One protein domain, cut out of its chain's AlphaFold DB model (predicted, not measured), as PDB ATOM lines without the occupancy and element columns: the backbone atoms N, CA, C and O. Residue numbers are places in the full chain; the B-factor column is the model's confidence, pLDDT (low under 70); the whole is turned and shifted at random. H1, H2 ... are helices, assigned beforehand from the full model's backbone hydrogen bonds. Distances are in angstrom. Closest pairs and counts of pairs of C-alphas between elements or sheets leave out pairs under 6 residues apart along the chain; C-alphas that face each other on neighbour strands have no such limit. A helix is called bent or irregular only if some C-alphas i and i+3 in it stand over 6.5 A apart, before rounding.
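This is residues 241 to 386 of the 386 residues of an uncharacterized protein of Muricauda sediminis (UniProt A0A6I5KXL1). A four-helix bundle, H3 to H6, runs up and down, each helix against the one before it; H1 packs alongside H3, short H2 packs on H4, and an arm ending in H7, residues 367 to 386, sticks out from the body. You have 146 residues with seven named helices, H1 to H7 in chain order, and no named strand: the class is all helix. The whole is loose, with a radius of gyration of the C-alphas of 19.2 A, and elongated, spanning 69 by 38 by 26 A; the arm makes much of that length.

Start with H1, residues 247 to 256, which touches H3, residues 280 to 294, at a shallow tilt of 25 degrees, the same way; their closest C-alphas, of Ala 249 and Ala 285, are 5.1 A apart. H3 is the hub, touching four helices, and is irregular: C-alphas 281 and 284 are 7.5 A apart. Next, H2, residues 271 to 274, touches H4, residues 306 to 320; the closest C-alphas are those of Phe 274 and Ile 313, 5.7 A. H3 and H4 form a helical hairpin at a shallow tilt of 29 degrees, in which H4 touches H3 with residues 306 to 310 alone; the closest C-alphas are those of Ser 293 and Pro 306, 5.2 A. H5, residues 323 to 340, touches H3 the same way at a shallow tilt of 26 degrees, closest at the C-alphas of Ile 283 and Leu 329, 6.5 A. H5 forms a second helical hairpin with H6, residues 349 to 366, at a shallow tilt of 16 degrees, with the C-alphas of Phe 326 and Tyr 362 closest at 6.4 A. H6 only just touches H4, with 3 pairs of C-alphas within 8 A, and H4 does so with residue 318 alone. H7, residues 372 to 383, touches no helix. Every O i to N i+4 pair is within hydrogen-bond range in H1, H4, H5, H6 and H7; in H3 it is 9 of 11, and H2 is too short for such a pair.

Find C-alpha 247 at (55.793, 34.991, 41.342), where H1 begins its 14.4 A. H3 measures 22.1 A, H4 21.6 A, H5 25.4 A and H6 25.9 A; H6 ends at C-alpha 366, (30.334, 41.821, 52.170). H7, 16.8 A long, ends at C-alpha 383, (8.327, 48.597, 62.428).

Look at Lys 264 and Ile 386, whose C-alphas are the farthest apart, 72.1 A. Without residues 367 to 386, which stand free, the body spans 46 by 38 by 21 A. The printed part has no cut; the links H1 to H2 and H3 to H4 are long. The pLDDT is under 70 at residues 260 to 271, 299 to 303, 368 to 370, 372 and 383 to 386.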
ATOM      1  N   ARG A 241      52.535  38.652  35.370       92.31
ATOM      2  CA  ARG A 241      51.485  38.857  34.353       92.31
ATOM      3  C   ARG A 241      50.656  37.596  34.070       92.31
ATOM      4  O   ARG A 241      49.462  37.677  33.795       92.31
ATOM      5  N   ALA A 242      51.266  36.415  34.159       93.25
ATOM      6  CA  ALA A 242      50.571  35.140  33.991       93.25
ATOM      7  C   ALA A 242      49.816  34.658  35.250       93.25
ATOM      8  O   ALA A 242      49.135  33.636  35.189       93.25
ATOM      9  N   GLY A 243      49.907  35.361  36.386       92.06
ATOM     10  CA  GLY A 243      49.201  35.023  37.628       92.06
ATOM     11  C   GLY A 243      49.808  33.849  38.404       92.06
ATOM     12  O   GLY A 243      49.099  33.138  39.116       92.06
ATOM     13  N   HIS A 244      51.114  33.589  38.276       94.44
ATOM     14  CA  HIS A 244      51.733  32.454  38.959       94.44
ATOM     15  C   HIS A 244      51.778  32.661  40.493       94.44
ATOM     16  O   HIS A 244      52.365  33.642  40.958       94.44
ATOM     17  N   PRO A 245      51.279  31.718  41.326       92.38
ATOM     18  CA  PRO A 245      51.171  31.923  42.779       92.38
ATOM     19  C   PRO A 245      52.483  32.166  43.533       92.38
ATOM     20  O   PRO A 245      52.460  32.690  44.642       92.38
ATOM     21  N   LYS A 246      53.629  31.763  42.968       94.38
ATOM     22  CA  LYS A 246      54.954  31.981  43.574       94.38
ATOM     23  C   LYS A 246      55.686  33.196  43.006       94.38
ATOM     24  O   LYS A 246      56.792  33.478  43.460       94.38
ATOM     25  N   ALA A 247      55.104  33.913  42.044       93.69
ATOM     26  CA  ALA A 247      55.793  34.991  41.342       93.69
ATOM     27  C   ALA A 247      56.249  36.109  42.296       93.69
ATOM     28  O   ALA A 247      57.420  36.480  42.274       93.69
ATOM     29  N   LEU A 248      55.379  36.540  43.221       93.56
ATOM     30  CA  LEU A 248      55.750  37.523  44.248       93.56
ATOM     31  C   LEU A 248      56.835  37.013  45.201       93.56
ATOM     32  O   LEU A 248      57.711  37.772  45.592       93.56
ATOM     33  N   ALA A 249      56.843  35.722  45.541       94.56
ATOM     34  CA  ALA A 249      57.903  35.169  46.384       94.56
ATOM     35  C   ALA A 249      59.268  35.209  45.670       94.56
ATOM     36  O   ALA A 249      60.294  35.489  46.290       94.56
ATOM     37  N   PHE A 250      59.293  34.959  44.355       93.38
ATOM     38  CA  PHE A 250      60.506  35.129  43.552       93.38
ATOM     39  C   PHE A 250      60.930  36.595  43.471       93.38
ATOM     40  O   PHE A 250      62.119  36.882  43.600       93.38
ATOM     41  N   PHE A 251      59.969  37.508  43.327       90.44
ATOM     42  CA  PHE A 251      60.214  38.946  43.320       90.44
ATOM     43  C   PHE A 251      60.828  39.439  44.636       90.44
ATOM     44  O   PHE A 251      61.902  40.036  44.624       90.44
ATOM     45  N   ASN A 252      60.236  39.091  45.782       90.81
ATOM     46  CA  ASN A 252      60.764  39.446  47.103       90.81
ATOM     47  C   ASN A 252      62.189  38.925  47.303       90.81
ATOM     48  O   ASN A 252      63.066  39.648  47.774       90.81
ATOM     49  N   LYS A 253      62.448  37.676  46.893       91.00
ATOM     50  CA  LYS A 253      63.791  37.091  46.942       91.00
ATOM     51  C   LYS A 253      64.780  37.866  46.070       91.00
ATOM     52  O   LYS A 253      65.918  38.074  46.488       91.00
ATOM     53  N   TRP A 254      64.365  38.273  44.872       88.06
ATOM     54  CA  TRP A 254      65.194  39.066  43.968       88.06
ATOM     55  C   TRP A 254      65.546  40.427  44.578       88.06
ATOM     56  O   TRP A 254      66.712  40.818  44.524       88.06
ATOM     57  N   LEU A 255      64.586  41.096  45.229       84.75
ATOM     58  CA  LEU A 255      64.819  42.364  45.923       84.75
ATOM     59  C   LEU A 255      65.766  42.196  47.125       84.75
ATOM     60  O   LEU A 255      66.720  42.960  47.278       84.75
ATOM     61  N   ARG A 256      65.568  41.157  47.951       85.88
ATOM     62  CA  ARG A 256      66.430  40.860  49.115       85.88
ATOM     63  C   ARG A 256      67.875  40.537  48.741       85.88
ATOM     64  O   ARG A 256      68.769  40.738  49.557       85.88
ATOM     65  N   ALA A 257      68.125  40.055  47.525       84.94
ATOM     66  CA  ALA A 257      69.481  39.813  47.037       84.94
ATOM     67  C   ALA A 257      70.274  41.111  46.771       84.94
ATOM     68  O   ALA A 257      71.428  41.042  46.356       84.94
ATOM     69  N   GLY A 258      69.681  42.289  47.011       74.56
ATOM     70  CA  GLY A 258      70.342  43.581  46.840       74.56
ATOM     71  C   GLY A 258      70.469  44.008  45.379       74.56
ATOM     72  O   GLY A 258      71.202  44.955  45.086       74.56
ATOM     73  N   ASN A 259      69.765  43.325  44.470       72.50
ATOM     74  CA  ASN A 259      69.682  43.737  43.077       72.50
ATOM     75  C   ASN A 259      69.000  45.105  43.012       72.50
ATOM     76  O   ASN A 259      67.959  45.325  43.634       72.50
ATOM     77  N   ARG A 260      69.609  46.035  42.279       64.12
ATOM     78  CA  ARG A 260      69.073  47.384  42.098       64.12
ATOM     79  C   ARG A 260      68.515  47.528  40.699       64.12
ATOM     80  O   ARG A 260      69.111  47.042  39.741       64.12
ATOM     81  N   TYR A 261      67.410  48.250  40.604       63.09
ATOM     82  CA  TYR A 261      66.928  48.778  39.339       63.09
ATOM     83  C   TYR A 261      67.968  49.749  38.762       63.09
ATOM     84  O   TYR A 261      68.597  50.508  39.501       63.09
ATOM     85  N   ASN A 262      68.193  49.700  37.448       56.53
ATOM     86  CA  ASN A 262      69.070  50.637  36.747       56.53
ATOM     87  C   ASN A 262      68.312  51.284  35.586       56.53
ATOM     88  O   ASN A 262      67.953  50.613  34.622       56.53
ATOM     89  N   ARG A 263      68.133  52.611  35.662       49.94
ATOM     90  CA  ARG A 263      67.425  53.467  34.691       49.94
ATOM     91  C   ARG A 263      67.845  53.276  33.222       49.94
ATOM     92  O   ARG A 263      67.064  53.582  32.329       49.94
ATOM     93  N   LYS A 264      69.079  52.833  32.958       51.69
ATOM     94  CA  LYS A 264      69.616  52.701  31.589       51.69
ATOM     95  C   LYS A 264      69.046  51.522  30.797       51.69
ATOM     96  O   LYS A 264      69.320  51.424  29.607       51.69
ATOM     97  N   GLU A 265      68.280  50.649  31.434       52.91
ATOM     98  CA  GLU A 265      67.734  49.447  30.814       52.91
ATOM     99  C   GLU A 265      66.213  49.622  30.727       52.91
ATOM    100  O   GLU A 265      65.552  49.756  31.751       52.91
ATOM    101  N   HIS A 266      65.644  49.693  29.517       47.34
ATOM    102  CA  HIS A 266      64.238  50.033  29.212       47.34
ATOM    103  C   HIS A 266      63.192  48.992  29.684       47.34
ATOM    104  O   HIS A 266      62.156  48.787  29.058       47.34
ATOM    105  N   ARG A 267      63.439  48.299  30.797       57.94
ATOM    106  CA  ARG A 267      62.825  47.002  31.124       57.94
ATOM    107  C   ARG A 267      62.293  46.954  32.555       57.94
ATOM    108  O   ARG A 267      62.466  45.979  33.281       57.94
ATOM    109  N   PHE A 268      61.633  48.037  32.957       62.91
ATOM    110  CA  PHE A 268      61.009  48.173  34.271       62.91
ATOM    111  C   PHE A 268      59.739  47.333  34.384       62.91
ATOM    112  O   PHE A 268      59.002  47.128  33.411       62.91
ATOM    113  N   PHE A 269      59.452  46.909  35.614       69.56
ATOM    114  CA  PHE A 269      58.068  46.724  36.004       69.56
ATOM    115  C   PHE A 269      57.348  48.061  35.857       69.56
ATOM    116  O   PHE A 269      57.719  49.064  36.461       69.56
ATOM    117  N   SER A 270      56.324  48.058  35.031       67.88
ATOM    118  CA  SER A 270      55.355  49.134  34.922       67.88
ATOM    119  C   SER A 270      54.148  48.803  35.793       67.88
ATOM    120  O   SER A 270      53.927  47.646  36.154       67.88
ATOM    121  N   THR A 271      53.339  49.806  36.122       68.44
ATOM    122  CA  THR A 271      52.092  49.594  36.876       68.44
ATOM    123  C   THR A 271      51.183  48.564  36.195       68.44
ATOM    124  O   THR A 271      50.564  47.748  36.871       68.44
ATOM    125  N   VAL A 272      51.186  48.514  34.856       74.50
ATOM    126  CA  VAL A 272      50.394  47.543  34.083       74.50
ATOM    127  C   VAL A 272      50.849  46.092  34.261       74.50
ATOM    128  O   VAL A 272      50.051  45.185  34.063       74.50
ATOM    129  N   ASP A 273      52.095  45.841  34.674       83.38
ATOM    130  CA  ASP A 273      52.577  44.470  34.887       83.38
ATOM    131  C   ASP A 273      51.953  43.822  36.135       83.38
ATOM    132  O   ASP A 273      51.865  42.597  36.209       83.38
ATOM    133  N   PHE A 274      51.512  44.641  37.097       83.69
ATOM    134  CA  PHE A 274      50.890  44.205  38.350       83.69
ATOM    135  C   PHE A 274      49.373  44.405  38.389       83.69
ATOM    136  O   PHE A 274      48.723  43.777  39.223       83.69
ATOM    137  N   GLY A 275      48.817  45.251  37.515       79.25
ATOM    138  CA  GLY A 275      47.417  45.690  37.583       79.25
ATOM    139  C   GLY A 275      46.385  44.556  37.581       79.25
ATOM    140  O   GLY A 275      45.364  44.665  38.251       79.25
ATOM    141  N   ASP A 276      46.695  43.436  36.924       84.25
ATOM    142  CA  ASP A 276      45.816  42.260  36.844       84.25
ATOM    143  C   ASP A 276      46.321  41.069  37.683       84.25
ATOM    144  O   ASP A 276      45.869  39.929  37.517       84.25
ATOM    145  N   PHE A 277      47.307  41.285  38.562       90.19
ATOM    146  CA  PHE A 277      47.862  40.204  39.367       90.19
ATOM    147  C   PHE A 277      46.966  39.865  40.562       90.19
ATOM    148  O   PHE A 277      46.984  40.529  41.597       90.19
ATOM    149  N   TYR A 278      46.307  38.711  40.478       89.88
ATOM    150  CA  TYR A 278      45.679  38.063  41.623       89.88
ATOM    151  C   TYR A 278      46.019  36.571  41.668       89.88
ATOM    152  O   TYR A 278      45.792  35.818  40.720       89.88
ATOM    153  N   ALA A 279      46.549  36.131  42.812       89.06
ATOM    154  CA  ALA A 279      46.756  34.722  43.121       89.06
ATOM    155  C   ALA A 279      46.606  34.480  44.638       89.06
ATOM    156  O   ALA A 279      47.457  34.935  45.407       89.06
ATOM    157  N   PRO A 280      45.609  33.701  45.107       86.56
ATOM    158  CA  PRO A 280      45.406  33.421  46.540       86.56
ATOM    159  C   PRO A 280      46.642  32.848  47.250       86.56
ATOM    160  O   PRO A 280      46.918  33.126  48.421       86.56
ATOM    161  N   GLY A 281      47.434  32.055  46.522       89.00
ATOM    162  CA  GLY A 281      48.682  31.483  47.027       89.00
ATOM    163  C   GLY A 281      49.783  32.515  47.303       89.00
ATOM    164  O   GLY A 281      50.720  32.196  48.032       89.00
ATOM    165  N   ALA A 282      49.659  33.742  46.787       93.62
ATOM    166  CA  ALA A 282      50.666  34.791  46.898       93.62
ATOM    167  C   ALA A 282      50.469  35.725  48.107       93.62
ATOM    168  O   ALA A 282      51.351  36.532  48.375       93.62
ATOM    169  N   ILE A 283      49.377  35.601  48.881       95.06
ATOM    170  CA  ILE A 283      49.053  36.518  50.001       95.06
ATOM    171  C   ILE A 283      50.213  36.663  50.998       95.06
ATOM    172  O   ILE A 283      50.522  37.766  51.432       95.06
ATOM    173  N   ASN A 284      50.897  35.567  51.343       95.81
ATOM    174  CA  ASN A 284      52.023  35.636  52.280       95.81
ATOM    175  C   ASN A 284      53.214  36.410  51.693       95.81
ATOM    176  O   ASN A 284      53.886  37.132  52.419       95.81
ATOM    177  N   ALA A 285      53.460  36.272  50.388       96.19
ATOM    178  CA  ALA A 285      54.500  37.028  49.701       96.19
ATOM    179  C   ALA A 285      54.103  38.504  49.531       96.19
ATOM    180  O   ALA A 285      54.961  39.372  49.628       96.19
ATOM    181  N   LEU A 286      52.813  38.809  49.352       95.69
ATOM    182  CA  LEU A 286      52.319  40.185  49.387       95.69
ATOM    183  C   LEU A 286      52.564  40.827  50.760       95.69
ATOM    184  O   LEU A 286      53.113  41.918  50.826       95.69
ATOM    185  N   LEU A 287      52.234  40.132  51.852       96.38
ATOM    186  CA  LEU A 287      52.506  40.610  53.214       96.38
ATOM    187  C   LEU A 287      54.001  40.854  53.457       96.38
ATOM    188  O   LEU A 287      54.372  41.870  54.037       96.38
ATOM    189  N   GLU A 288      54.863  39.955  52.976       95.00
ATOM    190  CA  GLU A 288      56.312  40.160  53.035       95.00
ATOM    191  C   GLU A 288      56.742  41.401  52.234       95.00
ATOM    192  O   GLU A 288      57.545  42.186  52.730       95.00
ATOM    193  N   LEU A 289      56.198  41.612  51.030       92.88
ATOM    194  CA  LEU A 289      56.504  42.794  50.219       92.88
ATOM    195  C   LEU A 289      56.072  44.086  50.926       92.88
ATOM    196  O   LEU A 289      56.806  45.071  50.897       92.88
ATOM    197  N   ILE A 290      54.918  44.076  51.598       94.06
ATOM    198  CA  ILE A 290      54.436  45.202  52.408       94.06
ATOM    199  C   ILE A 290      55.425  45.510  53.533       94.06
ATOM    200  O   ILE A 290      55.849  46.655  53.673       94.06
ATOM    201  N   GLU A 291      55.835  44.503  54.308       93.06
ATOM    202  CA  GLU A 291      56.803  44.688  55.396       93.06
ATOM    203  C   GLU A 291      58.127  45.251  54.892       93.06
ATOM    204  O   GLU A 291      58.614  46.235  55.438       93.06
ATOM    205  N   LEU A 292      58.655  44.665  53.818       89.50
ATOM    206  CA  LEU A 292      59.876  45.096  53.144       89.50
ATOM    207  C   LEU A 292      59.823  46.558  52.677       89.50
ATOM    208  O   LEU A 292      60.826  47.272  52.747       89.50
ATOM    209  N   SER A 293      58.657  46.983  52.186       88.25
ATOM    210  CA  SER A 293      58.412  48.345  51.706       88.25
ATOM    211  C   SER A 293      58.356  49.332  52.869       88.25
ATOM    212  O   SER A 293      59.023  50.365  52.846       88.25
ATOM    213  N   VAL A 294      57.601  48.995  53.920       87.88
ATOM    214  CA  VAL A 294      57.403  49.867  55.085       87.88
ATOM    215  C   VAL A 294      58.681  49.978  55.913       87.88
ATOM    216  O   VAL A 294      59.061  51.089  56.273       87.88
ATOM    217  N   SER A 295      59.390  48.869  56.164       84.25
ATOM    218  CA  SER A 295      60.635  48.850  56.950       84.25
ATOM    219  C   SER A 295      61.813  49.544  56.259       84.25
ATOM    220  O   SER A 295      62.847  49.769  56.890       84.25
ATOM    221  N   LYS A 296      61.669  49.900  54.972       79.69
ATOM    222  CA  LYS A 296      62.729  50.463  54.119       79.69
ATOM    223  C   LYS A 296      63.970  49.559  54.032       79.69
ATOM    224  O   LYS A 296      65.067  50.043  53.741       79.69
ATOM    225  N   GLU A 297      63.803  48.251  54.261       78.25
ATOM    226  CA  GLU A 297      64.842  47.229  54.051       78.25
ATOM    227  C   GLU A 297      65.304  47.197  52.593       78.25
ATOM    228  O   GLU A 297      66.482  46.967  52.308       78.25
ATOM    229  N   ILE A 298      64.384  47.467  51.668       76.06
ATOM    230  CA  ILE A 298      64.683  47.646  50.254       76.06
ATOM    231  C   ILE A 298      64.566  49.130  49.936       76.06
ATOM    232  O   ILE A 298      63.516  49.744  50.108       76.06
ATOM    233  N   LYS A 299      65.669  49.711  49.463       64.00
ATOM    234  CA  LYS A 299      65.677  51.083  48.966       64.00
ATOM    235  C   LYS A 299      65.316  51.067  47.490       64.00
ATOM    236  O   LYS A 299      66.065  50.522  46.678       64.00
ATOM    237  N   GLY A 300      64.170  51.660  47.186       63.50
ATOM    238  CA  GLY A 300      63.849  52.121  45.848       63.50
ATOM    239  C   GLY A 300      64.846  53.162  45.337       63.50
ATOM    240  O   GLY A 300      65.629  53.720  46.113       63.50
ATOM    241  N   ASP A 301      64.818  53.417  44.035       64.94
ATOM    242  CA  ASP A 301      65.379  54.633  43.443       64.94
ATOM    243  C   ASP A 301      64.235  55.599  43.085       64.94
ATOM    244  O   ASP A 301      63.080  55.357  43.432       64.94
ATOM    245  N   ASP A 302      64.533  56.693  42.383       62.28
ATOM    246  CA  ASP A 302      63.523  57.683  41.981       62.28
ATOM    247  C   ASP A 302      62.410  57.105  41.071       62.28
ATOM    248  O   ASP A 302      61.412  57.781  40.813       62.28
ATOM    249  N   PHE A 303      62.567  55.879  40.553       64.19
ATOM    250  CA  PHE A 303      61.682  55.258  39.561       64.19
ATOM    251  C   PHE A 303      60.976  54.000  40.070       64.19
ATOM    252  O   PHE A 303      59.936  53.629  39.523       64.19
ATOM    253  N   PHE A 304      61.504  53.362  41.110       73.38
ATOM    254  CA  PHE A 304      60.890  52.205  41.743       73.38
ATOM    255  C   PHE A 304      60.637  52.465  43.223       73.38
ATOM    256  O   PHE A 304      61.570  52.489  44.017       73.38
ATOM    257  N   ASP A 305      59.360  52.556  43.594       78.44
ATOM    258  CA  ASP A 305      58.929  52.523  44.988       78.44
ATOM    259  C   ASP A 305      58.190  51.199  45.269       78.44
ATOM    260  O   ASP A 305      57.113  50.960  44.697       78.44
ATOM    261  N   PRO A 306      58.740  50.323  46.134       82.50
ATOM    262  CA  PRO A 306      58.066  49.109  46.576       82.50
ATOM    263  C   PRO A 306      56.632  49.349  47.069       82.50
ATOM    264  O   PRO A 306      55.747  48.549  46.754       82.50
ATOM    265  N   ILE A 307      56.363  50.466  47.763       86.88
ATOM    266  CA  ILE A 307      55.024  50.730  48.302       86.88
ATOM    267  C   ILE A 307      54.016  51.019  47.189       86.88
ATOM    268  O   ILE A 307      52.882  50.554  47.246       86.88
ATOM    269  N   ARG A 308      54.433  51.695  46.111       85.38
ATOM    270  CA  ARG A 308      53.575  51.917  44.939       85.38
ATOM    271  C   ARG A 308      53.176  50.590  44.297       85.38
ATOM    272  O   ARG A 308      52.014  50.397  43.965       85.38
ATOM    273  N   THR A 309      54.126  49.663  44.170       86.00
ATOM    274  CA  THR A 309      53.867  48.314  43.636       86.00
ATOM    275  C   THR A 309      52.860  47.551  44.496       86.00
ATOM    276  O   THR A 309      51.969  46.887  43.969       86.00
ATOM    277  N   VAL A 310      52.973  47.671  45.821       90.81
ATOM    278  CA  VAL A 310      52.015  47.090  46.768       90.81
ATOM    279  C   VAL A 310      50.594  47.584  46.494       90.81
ATOM    280  O   VAL A 310      49.698  46.750  46.390       90.81
ATOM    281  N   TYR A 311      50.381  48.894  46.343       91.06
ATOM    282  CA  TYR A 311      49.042  49.442  46.087       91.06
ATOM    283  C   TYR A 311      48.439  48.942  44.765       91.06
ATOM    284  O   TYR A 311      47.256  48.607  44.729       91.06
ATOM    285  N   GLU A 312      49.240  48.805  43.702       88.88
ATOM    286  CA  GLU A 312      48.767  48.243  42.424       88.88
ATOM    287  C   GLU A 312      48.307  46.782  42.580       88.88
ATOM    288  O   GLU A 312      47.235  46.404  42.107       88.88
ATOM    289  N   ILE A 313      49.076  45.965  43.309       92.62
ATOM    290  CA  ILE A 313      48.701  44.571  43.589       92.62
ATOM    291  C   ILE A 313      47.453  44.509  44.479       92.62
ATOM    292  O   ILE A 313      46.573  43.675  44.258       92.62
ATOM    293  N   LEU A 314      47.365  45.372  45.496       94.25
ATOM    294  CA  LEU A 314      46.225  45.417  46.412       94.25
ATOM    295  C   LEU A 314      44.936  45.792  45.688       94.25
ATOM    296  O   LEU A 314      43.909  45.176  45.958       94.25
ATOM    297  N   LYS A 315      44.991  46.719  44.727       91.94
ATOM    298  CA  LYS A 315      43.845  47.049  43.877       91.94
ATOM    299  C   LYS A 315      43.293  45.803  43.179       91.94
ATOM    300  O   LYS A 315      42.120  45.478  43.358       91.94
ATOM    301  N   SER A 316      44.149  45.064  42.468       91.56
ATOM    302  CA  SER A 316      43.759  43.815  41.796       91.56
ATOM    303  C   SER A 316      43.243  42.767  42.787       91.56
ATOM    304  O   SER A 316      42.249  42.079  42.545       91.56
ATOM    305  N   PHE A 317      43.886  42.667  43.954       94.19
ATOM    306  CA  PHE A 317      43.450  41.776  45.019       94.19
ATOM    307  C   PHE A 317      42.038  42.118  45.501       94.19
ATOM    308  O   PHE A 317      41.213  41.217  45.609       94.19
ATOM    309  N   TYR A 318      41.728  43.388  45.766       93.38
ATOM    310  CA  TYR A 318      40.417  43.800  46.274       93.38
ATOM    311  C   TYR A 318      39.279  43.522  45.290       93.38
ATOM    312  O   TYR A 318      38.172  43.210  45.723       93.38
ATOM    313  N   GLU A 319      39.552  43.599  43.988       90.88
ATOM    314  CA  GLU A 319      38.578  43.313  42.929       90.88
ATOM    315  C   GLU A 319      38.261  41.813  42.801       90.88
ATOM    316  O   GLU A 319      37.146  41.449  42.429       90.88
ATOM    317  N   ASN A 320      39.215  40.936  43.135       91.38
ATOM    318  CA  ASN A 320      39.127  39.499  42.847       91.38
ATOM    319  C   ASN A 320      39.037  38.597  44.093       91.38
ATOM    320  O   ASN A 320      38.650  37.429  43.993       91.38
ATOM    321  N   ALA A 321      39.410  39.097  45.272       92.75
ATOM    322  CA  ALA A 321      39.494  38.306  46.492       92.75
ATOM    323  C   ALA A 321      38.121  37.927  47.056       92.75
ATOM    324  O   ALA A 321      37.180  38.717  47.107       92.75
ATOM    325  N   ASN A 322      38.036  36.707  47.583       91.94
ATOM    326  CA  ASN A 322      36.879  36.251  48.350       91.94
ATOM    327  C   ASN A 322      37.052  36.532  49.858       91.94
ATOM    328  O   ASN A 322      38.111  36.937  50.341       91.94
ATOM    329  N   GLN A 323      36.014  36.222  50.639       91.69
ATOM    330  CA  GLN A 323      36.009  36.421  52.093       91.69
ATOM    331  C   GLN A 323      37.180  35.739  52.821       91.69
ATOM    332  O   GLN A 323      37.715  36.302  53.782       91.69
ATOM    333  N   LYS A 324      37.576  34.531  52.405       94.56
ATOM    334  CA  LYS A 324      38.677  33.785  53.031       94.56
ATOM    335  C   LYS A 324      40.013  34.481  52.777       94.56
ATOM    336  O   LYS A 324      40.814  34.607  53.703       94.56
ATOM    337  N   ASP A 325      40.221  34.959  51.557       95.12
ATOM    338  CA  ASP A 325      41.435  35.672  51.170       95.12
ATOM    339  C   ASP A 325      41.558  37.003  51.916       95.12
ATOM    340  O   ASP A 325      42.603  37.266  52.509       95.12
ATOM    341  N   PHE A 326      40.479  37.791  51.989       95.19
ATOM    342  CA  PHE A 326      40.446  39.024  52.783       95.19
ATOM    343  C   PHE A 326      40.736  38.775  54.261       95.19
ATOM    344  O   PHE A 326      41.523  39.500  54.866       95.19
ATOM    345  N   THR A 327      40.129  37.739  54.846       94.62
ATOM    346  CA  THR A 327      40.369  37.385  56.253       94.62
ATOM    347  C   THR A 327      41.852  37.095  56.472       94.62
ATOM    348  O   THR A 327      42.461  37.618  57.402       94.62
ATOM    349  N   LYS A 328      42.460  36.315  55.570       96.75
ATOM    350  CA  LYS A 328      43.886  35.992  55.628       96.75
ATOM    351  C   LYS A 328      44.767  37.235  55.479       96.75
ATOM    352  O   LYS A 328      45.726  37.371  56.237       96.75
ATOM    353  N   LEU A 329      44.450  38.125  54.534       97.31
ATOM    354  CA  LEU A 329      45.182  39.375  54.334       97.31
ATOM    355  C   LEU A 329      45.105  40.257  55.586       97.31
ATOM    356  O   LEU A 329      46.142  40.626  56.119       97.31
ATOM    357  N   LEU A 330      43.903  40.531  56.099       97.31
ATOM    358  CA  LEU A 330      43.689  41.397  57.265       97.31
ATOM    359  C   LEU A 330      44.376  40.863  58.526       97.31
ATOM    360  O   LEU A 330      45.071  41.614  59.208       97.31
ATOM    361  N   THR A 331      44.248  39.565  58.821       97.44
ATOM    362  CA  THR A 331      44.984  38.947  59.936       97.44
ATOM    363  C   THR A 331      46.494  39.066  59.736       97.44
ATOM    364  O   THR A 331      47.230  39.345  60.681       97.44
ATOM    365  N   GLY A 332      46.967  38.872  58.504       97.69
ATOM    366  CA  GLY A 332      48.365  39.062  58.143       97.69
ATOM    367  C   GLY A 332      48.854  40.487  58.394       97.69
ATOM    368  O   GLY A 332      49.885  40.655  59.038       97.69
ATOM    369  N   LEU A 333      48.092  41.488  57.954       97.69
ATOM    370  CA  LEU A 333      48.423  42.905  58.095       97.69
ATOM    371  C   LEU A 333      48.496  43.345  59.559       97.69
ATOM    372  O   LEU A 333      49.431  44.049  59.929       97.69
ATOM    373  N   GLU A 334      47.571  42.901  60.415       97.19
ATOM    374  CA  GLU A 334      47.637  43.204  61.855       97.19
ATOM    375  C   GLU A 334      48.884  42.593  62.507       97.19
ATOM    376  O   GLU A 334      49.567  43.243  63.301       97.19
ATOM    377  N   ASN A 335      49.242  41.366  62.117       96.88
ATOM    378  CA  ASN A 335      50.472  40.731  62.583       96.88
ATOM    379  C   ASN A 335      51.723  41.469  62.078       96.88
ATOM    380  O   ASN A 335      52.679  41.646  62.836       96.88
ATOM    381  N   SER A 336      51.724  41.909  60.817       96.06
ATOM    382  CA  SER A 336      52.795  42.720  60.226       96.06
ATOM    383  C   SER A 336      52.944  44.052  60.952       96.06
ATOM    384  O   SER A 336      54.042  44.399  61.371       96.06
ATOM    385  N   LYS A 337      51.839  44.755  61.210       96.31
ATOM    386  CA  LYS A 337      51.818  45.989  62.001       96.31
ATOM    387  C   LYS A 337      52.411  45.782  63.395       96.31
ATOM    388  O   LYS A 337      53.235  46.588  63.816       96.31
ATOM    389  N   HIS A 338      52.048  44.703  64.097       94.69
ATOM    390  CA  HIS A 338      52.624  44.400  65.412       94.69
ATOM    391  C   HIS A 338      54.146  44.201  65.346       94.69
ATOM    392  O   HIS A 338      54.860  44.693  66.219       94.69
ATOM    393  N   ARG A 339      54.654  43.494  64.323       93.81
ATOM    394  CA  ARG A 339      56.102  43.312  64.106       93.81
ATOM    395  C   ARG A 339      56.804  44.633  63.796       93.81
ATOM    396  O   ARG A 339      57.808  44.941  64.426       93.81
ATOM    397  N   LEU A 340      56.258  45.414  62.867       93.38
ATOM    398  CA  LEU A 340      56.819  46.698  62.441       93.38
ATOM    399  C   LEU A 340      56.847  47.716  63.593       93.38
ATOM    400  O   LEU A 340      57.815  48.454  63.722       93.38
ATOM    401  N   ALA A 341      55.855  47.698  64.489       93.25
ATOM    402  CA  ALA A 341      55.818  48.561  65.672       93.25
ATOM    403  C   ALA A 341      56.958  48.303  66.677       93.25
ATOM    404  O   ALA A 341      57.228  49.155  67.520       93.25
ATOM    405  N   GLN A 342      57.639  47.152  66.597       93.69
ATOM    406  CA  GLN A 342      58.827  46.873  67.415       93.69
ATOM    407  C   GLN A 342      60.093  47.568  66.881       93.69
ATOM    408  O   GLN A 342      61.120  47.581  67.561       93.69
ATOM    409  N   ILE A 343      60.050  48.136  65.670       91.50
ATOM    410  CA  ILE A 343      61.183  48.826  65.049       91.50
ATOM    411  C   ILE A 343      61.143  50.299  65.467       91.50
ATOM    412  O   ILE A 343      60.259  51.059  65.072       91.50
ATOM    413  N   SER A 344      62.119  50.710  66.280       90.19
ATOM    414  CA  SER A 344      62.197  52.076  66.810       90.19
ATOM    415  C   SER A 344      62.293  53.125  65.695       90.19
ATOM    416  O   SER A 344      63.126  53.011  64.797       90.19
ATOM    417  N   GLY A 345      61.455  54.163  65.776       86.19
ATOM    418  CA  GLY A 345      61.446  55.287  64.833       86.19
ATOM    419  C   GLY A 345      60.860  54.972  63.453       86.19
ATOM    420  O   GLY A 345      60.959  55.809  62.556       86.19
ATOM    421  N   LEU A 346      60.265  53.790  63.265       91.00
ATOM    422  CA  LEU A 346      59.612  53.432  62.014       91.00
ATOM    423  C   LEU A 346      58.268  54.155  61.866       91.00
ATOM    424  O   LEU A 346      57.421  54.107  62.757       91.00
ATOM    425  N   ASP A 347      58.061  54.787  60.714       89.19
ATOM    426  CA  ASP A 347      56.770  55.368  60.352       89.19
ATOM    427  C   ASP A 347      55.786  54.262  59.943       89.19
ATOM    428  O   ASP A 347      56.017  53.521  58.985       89.19
ATOM    429  N   LEU A 348      54.684  54.149  60.685       92.38
ATOM    430  CA  LEU A 348      53.639  53.152  60.459       92.38
ATOM    431  C   LEU A 348      52.492  53.671  59.579       92.38
ATOM    432  O   LEU A 348      51.518  52.942  59.380       92.38
ATOM    433  N   PHE A 349      52.575  54.897  59.051       93.69
ATOM    434  CA  PHE A 349      51.525  55.509  58.232       93.69
ATOM    435  C   PHE A 349      51.021  54.566  57.127       93.69
ATOM    436  O   PHE A 349      49.837  54.243  57.092       93.69
ATOM    437  N   TYR A 350      51.924  54.036  56.296       92.62
ATOM    438  CA  TYR A 350      51.552  53.189  55.157       92.62
ATOM    439  C   TYR A 350      50.891  51.865  55.561       92.62
ATOM    440  O   TYR A 350      49.926  51.447  54.931       92.62
ATOM    441  N   ILE A 351      51.358  51.194  56.627       95.56
ATOM    442  CA  ILE A 351      50.707  49.948  57.072       95.56
ATOM    443  C   ILE A 351      49.316  50.229  57.658       95.56
ATOM    444  O   ILE A 351      48.401  49.430  57.475       95.56
ATOM    445  N   HIS A 352      49.134  51.368  58.332       96.19
ATOM    446  CA  HIS A 352      47.826  51.802  58.817       96.19
ATOM    447  C   HIS A 352      46.858  52.113  57.675       96.19
ATOM    448  O   HIS A 352      45.706  51.682  57.729       96.19
ATOM    449  N   ASP A 353      47.336  52.820  56.658       96.69
ATOM    450  CA  ASP A 353      46.574  53.162  55.462       96.69
ATOM    451  C   ASP A 353      46.102  51.902  54.717       96.69
ATOM    452  O   ASP A 353      44.899  51.687  54.566       96.69
ATOM    453  N   ILE A 354      47.021  50.973  54.423       97.06
ATOM    454  CA  ILE A 354      46.708  49.683  53.784       97.06
ATOM    455  C   ILE A 354      45.671  48.877  54.586       97.06
ATOM    456  O   ILE A 354      44.767  48.275  54.006       97.06
ATOM    457  N   ILE A 355      45.772  48.844  55.922       97.50
ATOM    458  CA  ILE A 355      44.785  48.152  56.772       97.50
ATOM    459  C   ILE A 355      43.397  48.780  56.628       97.50
ATOM    460  O   ILE A 355      42.407  48.047  56.547       97.50
ATOM    461  N   ASN A 356      43.310  50.109  56.623       96.81
ATOM    462  CA  ASN A 356      42.037  50.809  56.488       96.81
ATOM    463  C   ASN A 356      41.414  50.541  55.113       96.81
ATOM    464  O   ASN A 356      40.259  50.119  55.054       96.81
ATOM    465  N   GLU A 357      42.190  50.653  54.033       96.62
ATOM    466  CA  GLU A 357      41.719  50.333  52.680       96.62
ATOM    467  C   GLU A 357      41.241  48.881  52.558       96.62
ATOM    468  O   GLU A 357      40.159  48.618  52.028       96.62
ATOM    469  N   ALA A 358      42.005  47.923  53.094       96.38
ATOM    470  CA  ALA A 358      41.644  46.509  53.054       96.38
ATOM    471  C   ALA A 358      40.351  46.216  53.832       96.38
ATOM    472  O   ALA A 358      39.557  45.367  53.417       96.38
ATOM    473  N   ARG A 359      40.114  46.911  54.955       95.56
ATOM    474  CA  ARG A 359      38.866  46.803  55.729       95.56
ATOM    475  C   ARG A 359      37.690  47.383  54.959       95.56
ATOM    476  O   ARG A 359      36.658  46.722  54.867       95.56
ATOM    477  N   ASP A 360      37.852  48.562  54.375       94.56
ATOM    478  CA  ASP A 360      36.814  49.199  53.568       94.56
ATOM    479  C   ASP A 360      36.436  48.331  52.364       94.56
ATOM    480  O   ASP A 360      35.253  48.102  52.109       94.56
ATOM    481  N   ALA A 361      37.428  47.782  51.659       94.00
ATOM    482  CA  ALA A 361      37.218  46.841  50.563       94.00
ATOM    483  C   ALA A 361      36.503  45.560  51.029       94.00
ATOM    484  O   ALA A 361      35.539  45.124  50.399       94.00
ATOM    485  N   TYR A 362      36.899  44.996  52.174       93.50
ATOM    486  CA  TYR A 362      36.232  43.836  52.767       93.50
ATOM    487  C   TYR A 362      34.762  44.113  53.111       93.50
ATOM    488  O   TYR A 362      33.891  43.281  52.831       93.50
ATOM    489  N   PHE A 363      34.463  45.273  53.704       89.81
ATOM    490  CA  PHE A 363      33.090  45.662  54.012       89.81
ATOM    491  C   PHE A 363      32.267  45.853  52.743       89.81
ATOM    492  O   PHE A 363      31.174  45.296  52.677       89.81
ATOM    493  N   LYS A 364      32.813  46.532  51.724       88.69
ATOM    494  CA  LYS A 364      32.175  46.695  50.405       88.69
ATOM    495  C   LYS A 364      31.862  45.349  49.747       88.69
ATOM    496  O   LYS A 364      30.753  45.153  49.262       88.69
ATOM    497  N   MET A 365      32.802  44.403  49.786       87.81
ATOM    498  CA  MET A 365      32.610  43.042  49.272       87.81
ATOM    499  C   MET A 365      31.494  42.294  50.028       87.81
ATOM    500  O   MET A 365      30.725  41.545  49.425       87.81
ATOM    501  N   ARG A 366      31.380  42.472  51.354       81.12
ATOM    502  CA  ARG A 366      30.334  41.821  52.170       81.12
ATOM    503  C   ARG A 366      28.974  42.496  52.085       81.12
ATOM    504  O   ARG A 366      27.958  41.820  52.256       81.12
ATOM    505  N   SER A 367      28.937  43.804  51.873       75.38
ATOM    506  CA  SER A 367      27.696  44.521  51.639       75.38
ATOM    507  C   SER A 367      27.182  44.148  50.255       75.38
ATOM    508  O   SER A 367      27.636  44.691  49.253       75.38
ATOM    509  N   ARG A 368      26.211  43.229  50.180       58.59
ATOM    510  CA  ARG A 368      25.350  43.173  48.993       58.59
ATOM    511  C   ARG A 368      24.697  44.554  48.875       58.59
ATOM    512  O   ARG A 368      24.081  44.971  49.860       58.59
ATOM    513  N   PRO A 369      24.822  45.270  47.746       61.03
ATOM    514  CA  PRO A 369      23.972  46.423  47.520       61.03
ATOM    515  C   PRO A 369      22.533  45.908  47.549       61.03
ATOM    516  O   PRO A 369      22.122  45.164  46.663       61.03
ATOM    517  N   MET A 370      21.808  46.218  48.623       60.12
ATOM    518  CA  MET A 370      20.388  45.906  48.710       60.12
ATOM    519  C   MET A 370      19.664  46.844  47.756       60.12
ATOM    520  O   MET A 370      19.926  48.052  47.748       60.12
ATOM    521  N   ALA A 371      18.758  46.300  46.948       70.44
ATOM    522  CA  ALA A 371      17.884  47.149  46.155       70.44
ATOM    523  C   ALA A 371      17.057  48.028  47.105       70.44
ATOM    524  O   ALA A 371      16.710  47.608  48.209       70.44
ATOM    525  N   PHE A 372      16.699  49.241  46.682       66.94
ATOM    526  CA  PHE A 372      15.923  50.156  47.528       66.94
ATOM    527  C   PHE A 372      14.614  49.516  48.031       66.94
ATOM    528  O   PHE A 372      14.194  49.767  49.157       66.94
ATOM    529  N   ALA A 373      14.025  48.622  47.231       74.06
ATOM    530  CA  ALA A 373      12.873  47.807  47.609       74.06
ATOM    531  C   ALA A 373      13.164  46.854  48.786       74.06
ATOM    532  O   ALA A 373      12.379  46.809  49.725       74.06
ATOM    533  N   GLU A 374      14.310  46.163  48.795       75.62
ATOM    534  CA  GLU A 374      14.718  45.281  49.902       75.62
ATOM    535  C   GLU A 374      15.031  46.073  51.182       75.62
ATOM    536  O   GLU A 374      14.766  45.612  52.294       75.62
ATOM    537  N   ILE A 375      15.585  47.285  51.039       76.25
ATOM    538  CA  ILE A 375      15.811  48.201  52.168       76.25
ATOM    539  C   ILE A 375      14.467  48.642  52.755       76.25
ATOM    540  O   ILE A 375      14.283  48.585  53.972       76.25
ATOM    541  N   ALA A 376      13.521  49.045  51.902       77.56
ATOM    542  CA  ALA A 376      12.183  49.450  52.317       77.56
ATOM    543  C   ALA A 376      11.427  48.301  53.008       77.56
ATOM    544  O   ALA A 376      10.875  48.516  54.084       77.56
ATOM    545  N   GLU A 377      11.478  47.082  52.460       80.75
ATOM    546  CA  GLU A 377      10.877  45.885  53.067       80.75
ATOM    547  C   GLU A 377      11.442  45.588  54.455       80.75
ATOM    548  O   GLU A 377      10.692  45.308  55.388       80.75
ATOM    549  N   ARG A 378      12.766  45.678  54.630       77.81
ATOM    550  CA  ARG A 378      13.393  45.448  55.937       77.81
ATOM    551  C   ARG A 378      13.027  46.514  56.959       77.81
ATOM    552  O   ARG A 378      12.830  46.171  58.124       77.81
ATOM    553  N   ILE A 379      12.939  47.779  56.546       80.12
ATOM    554  CA  ILE A 379      12.503  48.880  57.415       80.12
ATOM    555  C   ILE A 379      11.042  48.680  57.828       80.12
ATOM    556  O   ILE A 379      10.720  48.832  59.004       80.12
ATOM    557  N   ASP A 380      10.161  48.297  56.904       78.25
ATOM    558  CA  ASP A 380       8.756  48.052  57.232       78.25
ATOM    559  C   ASP A 380       8.586  46.817  58.123       78.25
ATOM    560  O   ASP A 380       7.893  46.889  59.133       78.25
ATOM    561  N   ALA A 381       9.299  45.721  57.848       74.12
ATOM    562  CA  ALA A 381       9.275  44.522  58.687       74.12
ATOM    563  C   ALA A 381       9.771  44.779  60.123       74.12
ATOM    564  O   ALA A 381       9.315  44.127  61.061       74.12
ATOM    565  N   SER A 382      10.676  45.742  60.318       71.56
ATOM    566  CA  SER A 382      11.187  46.107  61.645       71.56
ATOM    567  C   SER A 382      10.315  47.118  62.397       71.56
ATOM    568  O   SER A 382      10.448  47.219  63.615       71.56
ATOM    569  N   LYS A 383       9.352  47.785  61.740       68.06
ATOM    570  CA  LYS A 383       8.327  48.597  62.428       68.06
ATOM    571  C   LYS A 383       7.337  47.759  63.240       68.06
ATOM    572  O   LYS A 383       6.752  48.279  64.181       68.06
ATOM    573  N   TYR A 384       7.156  46.487  62.888       55.38
ATOM    574  CA  TYR A 384       6.215  45.572  63.548       55.38
ATOM    575  C   TYR A 384       6.872  44.681  64.619       55.38
ATOM    576  O   TYR A 384       6.254  43.732  65.091       55.38
ATOM    577  N   LEU A 385       8.128  44.968  64.988       51.34
ATOM    578  CA  LEU A 385       8.894  44.266  66.028       51.34
ATOM    579  C   LEU A 385       9.042  45.082  67.333       51.34
ATOM    580  O   LEU A 385       9.895  44.745  68.156       51.34
ATOM    581  N   ILE A 386       8.232  46.132  67.522       46.81
ATOM    582  CA  ILE A 386       8.130  46.911  68.774       46.81
ATOM    583  C   ILE A 386       6.868  46.513  69.531       46.81
ATOM    584  O   ILE A 386       5.792  46.499  68.890       46.81
TER     585      ILE A 386